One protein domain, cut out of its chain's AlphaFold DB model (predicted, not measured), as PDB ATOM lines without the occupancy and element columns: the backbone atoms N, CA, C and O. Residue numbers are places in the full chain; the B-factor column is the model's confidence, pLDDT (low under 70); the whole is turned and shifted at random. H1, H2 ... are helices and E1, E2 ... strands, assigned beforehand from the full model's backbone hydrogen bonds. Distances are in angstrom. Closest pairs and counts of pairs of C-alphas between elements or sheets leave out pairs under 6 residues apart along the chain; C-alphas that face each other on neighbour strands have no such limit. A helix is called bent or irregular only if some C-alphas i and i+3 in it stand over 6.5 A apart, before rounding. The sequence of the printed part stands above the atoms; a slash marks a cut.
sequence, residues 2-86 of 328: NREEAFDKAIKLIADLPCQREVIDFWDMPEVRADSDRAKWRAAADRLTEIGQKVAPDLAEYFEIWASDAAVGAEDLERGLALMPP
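What this domain is: This is residues 2 to 86 of the 328 residues of an uncharacterized protein of Sphingomonas sp. ABOLF (UniProt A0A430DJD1). Three long helices, H1, H2 and H3, lie side by side in an up-and-down bundle, each running against the one before it. The short helix H4 folds back on H3, and a small strand hairpin, E1 and E2, lies at one end of the bundle. The printed part has 85 residues, with four named helices and two named strands in the order H1, E1, E2, H2, H3, H4; the class is mostly helix, and the two-stranded sheet is antiparallel. The whole is compact, with a radius of gyration of the C-alphas of 12.9 A and spans of 38 by 26 by 22 A.

How they stand to each other: H1, residues 3 to 15, touches H2, residues 35 to 52, with residues 44 to 51 of H2 alone; the closest C-alphas, Ala 6 and Ile 51, are 6.4 A apart. E1, residues 19 to 21, and E2, residues 28 to 30, form a hairpin at 146 degrees, with N 20 and O 29 within hydrogen-bond range at 2.8 A. H2 and H3, residues 57 to 73, form a helical hairpin and touch at a shallow tilt of 9 degrees, opposite ways; the closest C-alphas, Ala 45 and Ala 67, are 4.1 A apart. H1 and H3 are close but not clearly touching, Arg 3 and Leu 59 having the closest C-alphas at 7.7 A. H3 touches H4, residues 77 to 83, in a second helical hairpin, closest at the C-alphas of Ser 68 and Gly 80, 4.2 A. H1 and H4 are apart. Every O i to N i+4 pair is within hydrogen-bond range in H1, H2 and H4, and 10 of 13 are in H3.

Where its parts are: H1 begins at C-alpha 3 (38.859, -63.019, -7.692) and is 18.2 A long. H2 measures 25.7 A and H3 24.6 A from first to last C-alpha; H3 is irregular, but only just, with C-alphas 58 and 61 6.8 A apart. E1 measures 6.7 A and E2 7.0 A. H4, 9.8 A, ends at C-alpha 83 (18.619, -67.838, -6.956).

The domain as a whole: The C-alphas farthest apart, Val 23 and Ala 56, are 39.2 A apart. The printed part has no cut and no long link. Residues 22 to 25 have pLDDT under 70.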
ATOM      1  N   ASN A   2      38.577 -59.093  -4.681       93.19
ATOM      2  CA  ASN A   2      39.304 -59.646  -5.832       93.19
ATOM      3  C   ASN A   2      38.890 -61.113  -6.095       93.19
ATOM      4  O   ASN A   2      38.216 -61.721  -5.265       93.19
ATOM      5  N   ARG A   3      39.255 -61.663  -7.264       93.81
ATOM      6  CA  ARG A   3      38.859 -63.019  -7.692       93.81
ATOM      7  C   ARG A   3      39.305 -64.098  -6.703       93.81
ATOM      8  O   ARG A   3      38.481 -64.898  -6.283       93.81
ATOM      9  N   GLU A   4      40.589 -64.125  -6.367       94.44
ATOM     10  CA  GLU A   4      41.192 -65.157  -5.515       94.44
ATOM     11  C   GLU A   4      40.551 -65.160  -4.124       94.44
ATOM     12  O   GLU A   4      40.019 -66.172  -3.686       94.44
ATOM     13  N   GLU A   5      40.437 -63.981  -3.511       95.44
ATOM     14  CA  GLU A   5      39.787 -63.797  -2.214       95.44
ATOM     15  C   GLU A   5      38.322 -64.273  -2.216       95.44
ATOM     16  O   GLU A   5      37.851 -64.849  -1.234       95.44
ATOM     17  N   ALA A   6      37.588 -64.030  -3.307       95.25
ATOM     18  CA  ALA A   6      36.195 -64.445  -3.440       95.25
ATOM     19  C   ALA A   6      36.050 -65.969  -3.521       95.25
ATOM     20  O   ALA A   6      35.235 -66.548  -2.798       95.25
ATOM     21  N   PHE A   7      36.847 -66.611  -4.381       94.88
ATOM     22  CA  PHE A   7      36.829 -68.061  -4.544       94.88
ATOM     23  C   PHE A   7      37.317 -68.771  -3.284       94.88
ATOM     24  O   PHE A   7      36.646 -69.696  -2.849       94.88
ATOM     25  N   ASP A   8      38.382 -68.304  -2.631       94.94
ATOM     26  CA  ASP A   8      38.873 -68.901  -1.383       94.94
ATOM     27  C   ASP A   8      37.816 -68.859  -0.274       94.94
ATOM     28  O   ASP A   8      37.587 -69.847   0.430       94.94
ATOM     29  N   LYS A   9      37.121 -67.720  -0.131       95.75
ATOM     30  CA  LYS A   9      36.022 -67.575   0.833       95.75
ATOM     31  C   LYS A   9      34.864 -68.518   0.525       95.75
ATOM     32  O   LYS A   9      34.332 -69.121   1.455       95.75
ATOM     33  N   ALA A  10      34.470 -68.627  -0.742       95.81
ATOM     34  CA  ALA A  10      33.380 -69.498  -1.164       95.81
ATOM     35  C   ALA A  10      33.743 -70.983  -1.023       95.81
ATOM     36  O   ALA A  10      32.956 -71.744  -0.474       95.81
ATOM     37  N   ILE A  11      34.953 -71.376  -1.429       94.94
ATOM     38  CA  ILE A  11      35.462 -72.748  -1.317       94.94
ATOM     39  C   ILE A  11      35.480 -73.185   0.144       94.94
ATOM     40  O   ILE A  11      34.945 -74.235   0.493       94.94
ATOM     41  N   LYS A  12      36.037 -72.347   1.025       94.88
ATOM     42  CA  LYS A  12      36.050 -72.631   2.461       94.88
ATOM     43  C   LYS A  12      34.635 -72.739   3.029       94.88
ATOM     44  O   LYS A  12      34.351 -73.656   3.787       94.88
ATOM     45  N   LEU A  13      33.747 -71.822   2.644       96.12
ATOM     46  CA  LEU A  13      32.350 -71.848   3.070       96.12
ATOM     47  C   LEU A  13      31.646 -73.150   2.662       96.12
ATOM     48  O   LEU A  13      30.929 -73.707   3.486       96.12
ATOM     49  N   ILE A  14      31.855 -73.622   1.430       95.94
ATOM     50  CA  ILE A  14      31.261 -74.863   0.915       95.94
ATOM     51  C   ILE A  14      31.860 -76.088   1.618       95.94
ATOM     52  O   ILE A  14      31.126 -77.000   1.985       95.94
ATOM     53  N   ALA A  15      33.176 -76.107   1.846       92.75
ATOM     54  CA  ALA A  15      33.858 -77.202   2.539       92.75
ATOM     55  C   ALA A  15      33.421 -77.366   4.009       92.75
ATOM     56  O   ALA A  15      33.469 -78.475   4.534       92.75
ATOM     57  N   ASP A  16      32.981 -76.283   4.657       93.44
ATOM     58  CA  ASP A  16      32.517 -76.278   6.051       93.44
ATOM     59  C   ASP A  16      31.026 -76.680   6.199       93.44
ATOM     60  O   ASP A  16      30.497 -76.696   7.319       93.44
ATOM     61  N   LEU A  17      30.313 -76.974   5.101       95.06
ATOM     62  CA  LEU A  17      28.898 -77.363   5.146       95.06
ATOM     63  C   LEU A  17      28.711 -78.757   5.771       95.06
ATOM     64  O   LEU A  17      29.499 -79.665   5.502       95.06
ATOM     65  N   PRO A  18      27.656 -78.967   6.586       93.62
ATOM     66  CA  PRO A  18      27.390 -80.272   7.178       93.62
ATOM     67  C   PRO A  18      26.981 -81.260   6.079       93.62
ATOM     68  O   PRO A  18      26.006 -81.034   5.354       93.62
ATOM     69  N   CYS A  19      27.747 -82.343   5.956       91.19
ATOM     70  CA  CYS A  19      27.581 -83.376   4.940       91.19
ATOM     71  C   CYS A  19      27.712 -84.763   5.575       91.19
ATOM     72  O   CYS A  19      28.524 -84.974   6.477       91.19
ATOM     73  N   GLN A  20      26.957 -85.722   5.051       86.44
ATOM     74  CA  GLN A  20      27.071 -87.139   5.378       86.44
ATOM     75  C   GLN A  20      27.586 -87.896   4.152       86.44
ATOM     76  O   GLN A  20      27.118 -87.687   3.033       86.44
ATOM     77  N   ARG A  21      28.545 -88.798   4.363       71.88
ATOM     78  CA  ARG A  21      29.064 -89.653   3.296       71.88
ATOM     79  C   ARG A  21      28.085 -90.792   3.046       71.88
ATOM     80  O   ARG A  21      27.924 -91.653   3.912       71.88
ATOM     81  N   GLU A  22      27.438 -90.810   1.886       61.47
ATOM     82  CA  GLU A  22      26.674 -91.979   1.451       61.47
ATOM     83  C   GLU A  22      27.576 -92.986   0.724       61.47
ATOM     84  O   GLU A  22      28.632 -92.665   0.187       61.47
ATOM     85  N   VAL A  23      27.171 -94.254   0.746       53.31
ATOM     86  CA  VAL A  23      27.964 -95.437   0.352       53.31
ATOM     87  C   VAL A  23      28.189 -95.536  -1.174       53.31
ATOM     88  O   VAL A  23      28.728 -96.526  -1.661       53.31
ATOM     89  N   ILE A  24      27.820 -94.518  -1.962       57.44
ATOM     90  CA  ILE A  24      28.050 -94.483  -3.415       57.44
ATOM     91  C   ILE A  24      29.443 -93.895  -3.685       57.44
ATOM     92  O   ILE A  24      29.543 -92.731  -4.060       57.44
ATOM     93  N   ASP A  25      30.477 -94.720  -3.452       60.50
ATOM     94  CA  ASP A  25      31.942 -94.637  -3.689       60.50
ATOM     95  C   ASP A  25      32.680 -93.277  -3.557       60.50
ATOM     96  O   ASP A  25      33.794 -93.235  -3.030       60.50
ATOM     97  N   PHE A  26      32.101 -92.160  -4.001       73.38
ATOM     98  CA  PHE A  26      32.744 -90.856  -4.139       73.38
ATOM     99  C   PHE A  26      31.854 -89.628  -3.857       73.38
ATOM    100  O   PHE A  26      32.392 -88.525  -3.800       73.38
ATOM    101  N   TRP A  27      30.535 -89.784  -3.680       80.62
ATOM    102  CA  TRP A  27      29.615 -88.651  -3.497       80.62
ATOM    103  C   TRP A  27      29.163 -88.475  -2.041       80.62
ATOM    104  O   TRP A  27      28.750 -89.434  -1.387       80.62
ATOM    105  N   ASP A  28      29.195 -87.235  -1.562       85.75
ATOM    106  CA  ASP A  28      28.626 -86.817  -0.282       85.75
ATOM    107  C   ASP A  28      27.208 -86.253  -0.484       85.75
ATOM    108  O   ASP A  28      26.856 -85.760  -1.561       85.75
ATOM    109  N   MET A  29      26.396 -86.283   0.573       88.31
ATOM    110  CA  MET A  29      25.067 -85.668   0.596       88.31
ATOM    111  C   MET A  29      24.963 -84.604   1.692       88.31
ATOM    112  O   MET A  29      25.562 -84.775   2.760       88.31
ATOM    113  N   PRO A  30      24.169 -83.537   1.492       90.50
ATOM    114  CA  PRO A  30      23.856 -82.582   2.550       90.50
ATOM    115  C   PRO A  30      23.289 -83.264   3.797       90.50
ATOM    116  O   PRO A  30      22.358 -84.067   3.729       90.50
ATOM    117  N   GLU A  31      23.832 -82.924   4.963       90.62
ATOM    118  CA  GLU A  31      23.244 -83.299   6.244       90.62
ATOM    119  C   GLU A  31      22.311 -82.171   6.705       90.62
ATOM    120  O   GLU A  31      22.759 -81.100   7.103       90.62
ATOM    121  N   VAL A  32      20.998 -82.407   6.625       88.00
ATOM    122  CA  VAL A  32      19.946 -81.406   6.922       88.00
ATOM    123  C   VAL A  32      18.846 -81.944   7.846       88.00
ATOM    124  O   VAL A  32      17.699 -81.492   7.825       88.00
ATOM    125  N   ARG A  33      19.206 -82.921   8.687       85.00
ATOM    126  CA  ARG A  33      18.281 -83.614   9.602       85.00
ATOM    127  C   ARG A  33      17.748 -82.708  10.713       85.00
ATOM    128  O   ARG A  33      16.606 -82.875  11.130       85.00
ATOM    129  N   ALA A  34      18.569 -81.778  11.201       89.69
ATOM    130  CA  ALA A  34      18.181 -80.791  12.201       89.69
ATOM    131  C   ALA A  34      18.032 -79.400  11.572       89.69
ATOM    132  O   ALA A  34      18.771 -79.030  10.655       89.69
ATOM    133  N   ASP A  35      17.136 -78.583  12.131       90.06
ATOM    134  CA  ASP A  35      16.943 -77.192  11.698       90.06
ATOM    135  C   ASP A  35      18.238 -76.372  11.773       90.06
ATOM    136  O   ASP A  35      18.469 -75.496  10.941       90.06
ATOM    137  N   SER A  36      19.119 -76.686  12.728       91.69
ATOM    138  CA  SER A  36      20.435 -76.057  12.851       91.69
ATOM    139  C   SER A  36      21.348 -76.337  11.660       91.69
ATOM    140  O   SER A  36      22.132 -75.467  11.286       91.69
ATOM    141  N   ASP A  37      21.264 -77.522  11.058       92.44
ATOM    142  CA  ASP A  37      22.099 -77.876   9.912       92.44
ATOM    143  C   ASP A  37      21.530 -77.286   8.626       92.44
ATOM    144  O   ASP A  37      22.257 -76.643   7.867       92.44
ATOM    145  N   ARG A  38      20.204 -77.343   8.458       94.75
ATOM    146  CA  ARG A  38      19.503 -76.630   7.380       94.75
ATOM    147  C   ARG A  38      19.773 -75.121   7.420       94.75
ATOM    148  O   ARG A  38      19.964 -74.494   6.379       94.75
ATOM    149  N   ALA A  39      19.845 -74.528   8.614       95.62
ATOM    150  CA  ALA A  39      20.185 -73.119   8.790       95.62
ATOM    151  C   ALA A  39      21.612 -72.783   8.321       95.62
ATOM    152  O   ALA A  39      21.813 -71.706   7.762       95.62
ATOM    153  N   LYS A  40      22.590 -73.690   8.479       97.12
ATOM    154  CA  LYS A  40      23.955 -73.494   7.950       97.12
ATOM    155  C   LYS A  40      23.958 -73.450   6.423       97.12
ATOM    156  O   LYS A  40      24.578 -72.557   5.854       97.12
ATOM    157  N   TRP A  41      23.225 -74.355   5.774       97.62
ATOM    158  CA  TRP A  41      23.066 -74.371   4.316       97.62
ATOM    159  C   TRP A  41      22.369 -73.108   3.790       97.62
ATOM    160  O   TRP A  41      22.867 -72.461   2.870       97.62
ATOM    161  N   ARG A  42      21.281 -72.672   4.440       97.38
ATOM    162  CA  ARG A  42      20.604 -71.402   4.110       97.38
ATOM    163  C   ARG A  42      21.530 -70.195   4.267       97.38
ATOM    164  O   ARG A  42      21.614 -69.371   3.362       97.38
ATOM    165  N   ALA A  43      22.277 -70.131   5.370       97.81
ATOM    166  CA  ALA A  43      23.252 -69.070   5.599       97.81
ATOM    167  C   ALA A  43      24.406 -69.107   4.582       97.81
ATOM    168  O   ALA A  43      24.956 -68.060   4.238       97.81
ATOM    169  N   ALA A  44      24.785 -70.285   4.082       98.12
ATOM    170  CA  ALA A  44      25.761 -70.397   3.005       98.12
ATOM    171  C   ALA A  44      25.221 -69.808   1.695       98.12
ATOM    172  O   ALA A  44      25.943 -69.049   1.052       98.12
ATOM    173  N   ALA A  45      23.953 -70.058   1.346       98.38
ATOM    174  CA  ALA A  45      23.308 -69.433   0.188       98.38
ATOM    175  C   ALA A  45      23.314 -67.894   0.280       98.38
ATOM    176  O   ALA A  45      23.687 -67.212  -0.678       98.38
ATOM    177  N   ASP A  46      22.980 -67.340   1.453       98.38
ATOM    178  CA  ASP A  46      23.047 -65.893   1.716       98.38
ATOM    179  C   ASP A  46      24.469 -65.347   1.515       98.38
ATOM    180  O   ASP A  46      24.695 -64.400   0.762       98.38
ATOM    181  N   ARG A  47      25.462 -65.994   2.131       98.31
ATOM    182  CA  ARG A  47      26.864 -65.560   2.059       98.31
ATOM    183  C   ARG A  47      27.447 -65.676   0.652       98.31
ATOM    184  O   ARG A  47      28.225 -64.811   0.260       98.31
ATOM    185  N   LEU A  48      27.090 -66.711  -0.109       98.06
ATOM    186  CA  LEU A  48      27.499 -66.863  -1.509       98.06
ATOM    187  C   LEU A  48      26.896 -65.752  -2.375       98.06
ATOM    188  O   LEU A  48      27.616 -65.135  -3.159       98.06
ATOM    189  N   THR A  49      25.628 -65.406  -2.146       97.56
ATOM    190  CA  THR A  49      24.976 -64.260  -2.802       97.56
ATOM    191  C   THR A  49      25.716 -62.952  -2.493       97.56
ATOM    192  O   THR A  49      26.055 -62.192  -3.401       97.56
ATOM    193  N   GLU A  50      26.049 -62.702  -1.223       97.50
ATOM    194  CA  GLU A  50      26.820 -61.517  -0.823       97.50
ATOM    195  C   GLU A  50      28.229 -61.472  -1.432       97.50
ATOM    196  O   GLU A  50      28.755 -60.390  -1.701       97.50
ATOM    197  N   ILE A  51      28.877 -62.630  -1.603       97.12
ATOM    198  CA  ILE A  51      30.175 -62.738  -2.278       97.12
ATOM    199  C   ILE A  51      30.013 -62.336  -3.749       97.12
ATOM    200  O   ILE A  51      30.772 -61.483  -4.216       97.12
ATOM    201  N   GLY A  52      28.997 -62.872  -4.436       96.25
ATOM    202  CA  GLY A  52      28.654 -62.542  -5.824       96.25
ATOM    203  C   GLY A  52      28.431 -61.043  -6.049       96.25
ATOM    204  O   GLY A  52      28.977 -60.460  -6.982       96.25
ATOM    205  N   GLN A  53      27.742 -60.372  -5.122       95.88
ATOM    206  CA  GLN A  53      27.499 -58.922  -5.176       95.88
ATOM    207  C   GLN A  53      28.769 -58.061  -5.018       95.88
ATOM    208  O   GLN A  53      28.758 -56.872  -5.339       95.88
ATOM    209  N   LYS A  54      29.864 -58.627  -4.494       96.06
ATOM    210  CA  LYS A  54      31.122 -57.914  -4.192       96.06
ATOM    211  C   LYS A  54      32.227 -58.163  -5.230       96.06
ATOM    212  O   LYS A  54      33.334 -57.631  -5.054       96.06
ATOM    213  N   VAL A  55      31.970 -58.970  -6.261       95.19
ATOM    214  CA  VAL A  55      32.915 -59.290  -7.347       95.19
ATOM    215  C   VAL A  55      32.503 -58.638  -8.669       95.19
ATOM    216  O   VAL A  55      31.467 -57.987  -8.765       95.19
ATOM    217  N   ALA A  56      33.351 -58.773  -9.690       89.56
ATOM    218  CA  ALA A  56      33.031 -58.317 -11.035       89.56
ATOM    219  C   ALA A  56      31.875 -59.147 -11.648       89.56
ATOM    220  O   ALA A  56      31.769 -60.340 -11.342       89.56
ATOM    221  N   PRO A  57      31.020 -58.556 -12.509       87.06
ATOM    222  CA  PRO A  57      29.833 -59.232 -13.046       87.06
ATOM    223  C   PRO A  57      30.111 -60.541 -13.795       87.06
ATOM    224  O   PRO A  57      29.297 -61.454 -13.753       87.06
ATOM    225  N   ASP A  58      31.268 -60.662 -14.448       86.44
ATOM    226  CA  ASP A  58      31.704 -61.878 -15.146       86.44
ATOM    227  C   ASP A  58      31.991 -63.055 -14.198       86.44
ATOM    228  O   ASP A  58      31.999 -64.210 -14.622       86.44
ATOM    229  N   LEU A  59      32.219 -62.769 -12.913       90.56
ATOM    230  CA  LEU A  59      32.455 -63.766 -11.870       90.56
ATOM    231  C   LEU A  59      31.226 -64.016 -10.992       90.56
ATOM    232  O   LEU A  59      31.136 -65.088 -10.397       90.56
ATOM    233  N   ALA A  60      30.307 -63.050 -10.894       92.94
ATOM    234  CA  ALA A  60      29.138 -63.109 -10.013       92.94
ATOM    235  C   ALA A  60      28.303 -64.380 -10.234       92.94
ATOM    236  O   ALA A  60      27.917 -65.043  -9.274       92.94
ATOM    237  N   GLU A  61      28.146 -64.776 -11.497       92.25
ATOM    238  CA  GLU A  61      27.353 -65.928 -11.922       92.25
ATOM    239  C   GLU A  61      27.775 -67.253 -11.256       92.25
ATOM    240  O   GLU A  61      26.922 -68.064 -10.904       92.25
ATOM    241  N   TYR A  62      29.076 -67.473 -11.020       93.50
ATOM    242  CA  TYR A  62      29.550 -68.675 -10.317       93.50
ATOM    243  C   TYR A  62      28.991 -68.742  -8.895       93.50
ATOM    244  O   TYR A  62      28.551 -69.796  -8.438       93.50
ATOM    245  N   PHE A  63      28.991 -67.605  -8.200       96.50
ATOM    246  CA  PHE A  63      28.524 -67.513  -6.824       96.50
ATOM    247  C   PHE A  63      26.998 -67.550  -6.733       96.50
ATOM    248  O   PHE A  63      26.478 -68.092  -5.766       96.50
ATOM    249  N   GLU A  64      26.285 -67.040  -7.737       96.12
ATOM    250  CA  GLU A  64      24.823 -67.152  -7.846       96.12
ATOM    251  C   GLU A  64      24.388 -68.611  -8.052       96.12
ATOM    252  O   GLU A  64      23.504 -69.099  -7.348       96.12
ATOM    253  N   ILE A  65      25.071 -69.349  -8.939       96.06
ATOM    254  CA  ILE A  65      24.839 -70.791  -9.127       96.06
ATOM    255  C   ILE A  65      25.114 -71.544  -7.822       96.06
ATOM    256  O   ILE A  65      24.281 -72.327  -7.376       96.06
ATOM    257  N   TRP A  66      26.247 -71.280  -7.166       97.62
ATOM    258  CA  TRP A  66      26.563 -71.924  -5.890       97.62
ATOM    259  C   TRP A  66      25.593 -71.521  -4.770       97.62
ATOM    260  O   TRP A  66      25.281 -72.342  -3.913       97.62
ATOM    261  N   ALA A  67      25.074 -70.292  -4.765       98.38
ATOM    262  CA  ALA A  67      24.044 -69.875  -3.816       98.38
ATOM    263  C   ALA A  67      22.733 -70.643  -4.033       98.38
ATOM    264  O   ALA A  67      22.131 -71.105  -3.061       98.38
ATOM    265  N   SER A  68      22.324 -70.829  -5.293       98.38
ATOM    266  CA  SER A  68      21.221 -71.722  -5.655       98.38
ATOM    267  C   SER A  68      21.477 -73.137  -5.144       98.38
ATOM    268  O   SER A  68      20.648 -73.680  -4.422       98.38
ATOM    269  N   ASP A  69      22.638 -73.717  -5.451       97.88
ATOM    270  CA  ASP A  69      22.990 -75.078  -5.036       97.88
ATOM    271  C   ASP A  69      22.973 -75.238  -3.503       97.88
ATOM    272  O   ASP A  69      22.484 -76.243  -2.989       97.88
ATOM    273  N   ALA A  70      23.410 -74.228  -2.743       98.06
ATOM    274  CA  ALA A  70      23.310 -74.236  -1.284       98.06
ATOM    275  C   ALA A  70      21.851 -74.202  -0.780       98.06
ATOM    276  O   ALA A  70      21.525 -74.865   0.206       98.06
ATOM    277  N   ALA A  71      20.958 -73.467  -1.451       98.38
ATOM    278  CA  ALA A  71      19.531 -73.480  -1.129       98.38
ATOM    279  C   ALA A  71      18.879 -74.832  -1.468       98.38
ATOM    280  O   ALA A  71      18.127 -75.367  -0.653       98.38
ATOM    281  N   VAL A  72      19.237 -75.433  -2.607       98.00
ATOM    282  CA  VAL A  72      18.805 -76.794  -2.966       98.00
ATOM    283  C   VAL A  72      19.316 -77.810  -1.936       98.00
ATOM    284  O   VAL A  72      18.550 -78.657  -1.488       98.00
ATOM    285  N   GLY A  73      20.566 -77.682  -1.480       96.38
ATOM    286  CA  GLY A  73      21.130 -78.509  -0.409       96.38
ATOM    287  C   GLY A  73      20.405 -78.374   0.936       96.38
ATOM    288  O   GLY A  73      20.370 -79.330   1.701       96.38
ATOM    289  N   ALA A  74      19.757 -77.233   1.199       96.69
ATOM    290  CA  ALA A  74      18.848 -77.028   2.335       96.69
ATOM    291  C   ALA A  74      17.427 -77.609   2.128       96.69
ATOM    292  O   ALA A  74      16.547 -77.373   2.965       96.69
ATOM    293  N   GLU A  75      17.196 -78.328   1.023       95.88
ATOM    294  CA  GLU A  75      15.895 -78.786   0.506       95.88
ATOM    295  C   GLU A  75      14.895 -77.636   0.270       95.88
ATOM    296  O   GLU A  75      13.681 -77.811   0.358       95.88
ATOM    297  N   ASP A  76      15.400 -76.435  -0.019       97.06
ATOM    298  CA  ASP A  76      14.603 -75.248  -0.332       97.06
ATOM    299  C   ASP A  76      14.606 -75.022  -1.851       97.06
ATOM    300  O   ASP A  76      15.315 -74.164  -2.386       97.06
ATOM    301  N   LEU A  77      13.868 -75.876  -2.568       97.81
ATOM    302  CA  LEU A  77      13.886 -75.920  -4.035       97.81
ATOM    303  C   LEU A  77      13.352 -74.632  -4.673       97.81
ATOM    304  O   LEU A  77      13.885 -74.197  -5.694       97.81
ATOM    305  N   GLU A  78      12.336 -74.005  -4.073       98.25
ATOM    306  CA  GLU A  78      11.790 -72.726  -4.545       98.25
ATOM    307  C   GLU A  78      12.855 -71.632  -4.495       98.25
ATOM    308  O   GLU A  78      13.065 -70.908  -5.473       98.25
ATOM    309  N   ARG A  79      13.585 -71.549  -3.377       98.19
ATOM    310  CA  ARG A  79      14.691 -70.608  -3.232       98.19
ATOM    311  C   ARG A  79      15.858 -70.945  -4.155       98.19
ATOM    312  O   ARG A  79      16.448 -70.026  -4.718       98.19
ATOM    313  N   GLY A  80      16.174 -72.227  -4.331       98.25
ATOM    314  CA  GLY A  80      17.165 -72.686  -5.305       98.25
ATOM    315  C   GLY A  80      16.840 -72.180  -6.710       98.25
ATOM    316  O   GLY A  80      17.639 -71.475  -7.320       98.25
ATOM    317  N   LEU A  81      15.615 -72.429  -7.181       98.19
ATOM    318  CA  LEU A  81      15.153 -71.945  -8.481       98.19
ATOM    319  C   LEU A  81      15.187 -70.411  -8.587       98.19
ATOM    320  O   LEU A  81      15.574 -69.891  -9.629       98.19
ATOM    321  N   ALA A  82      14.811 -69.687  -7.528       97.75
ATOM    322  CA  ALA A  82      14.815 -68.223  -7.517       97.75
ATOM    323  C   ALA A  82      16.227 -67.608  -7.554       97.75
ATOM    324  O   ALA A  82      16.404 -66.521  -8.103       97.75
ATOM    325  N   LEU A  83      17.220 -68.277  -6.959       97.56
ATOM    326  CA  LEU A  83      18.619 -67.838  -6.956       97.56
ATOM    327  C   LEU A  83      19.376 -68.243  -8.225       97.56
ATOM    328  O   LEU A  83      20.386 -67.622  -8.547       97.56
ATOM    329  N   MET A  84      18.918 -69.280  -8.932       96.81
ATOM    330  CA  MET A  84      19.581 -69.776 -10.132       96.81
ATOM    331  C   MET A  84      19.566 -68.699 -11.228       96.81
ATOM    332  O   MET A  84      18.489 -68.332 -11.712       96.81
ATOM    333  N   PRO A  85      20.732 -68.200 -11.678       93.88
ATOM    334  CA  PRO A  85      20.755 -67.156 -12.687       93.88
ATOM    335  C   PRO A  85      20.241 -67.704 -14.026       93.88
ATOM    336  O   PRO A  85      20.669 -68.781 -14.465       93.88
ATOM    337  N   PRO A  86      19.348 -66.978 -14.723       91.75
ATOM    338  CA  PRO A  86      18.839 -67.431 -16.006       91.75
ATOM    339  C   PRO A  86      19.981 -67.498 -17.035       91.75
ATOM    340  O   PRO A  86      20.904 -66.681 -17.005       91.75
TER     341      PRO A  86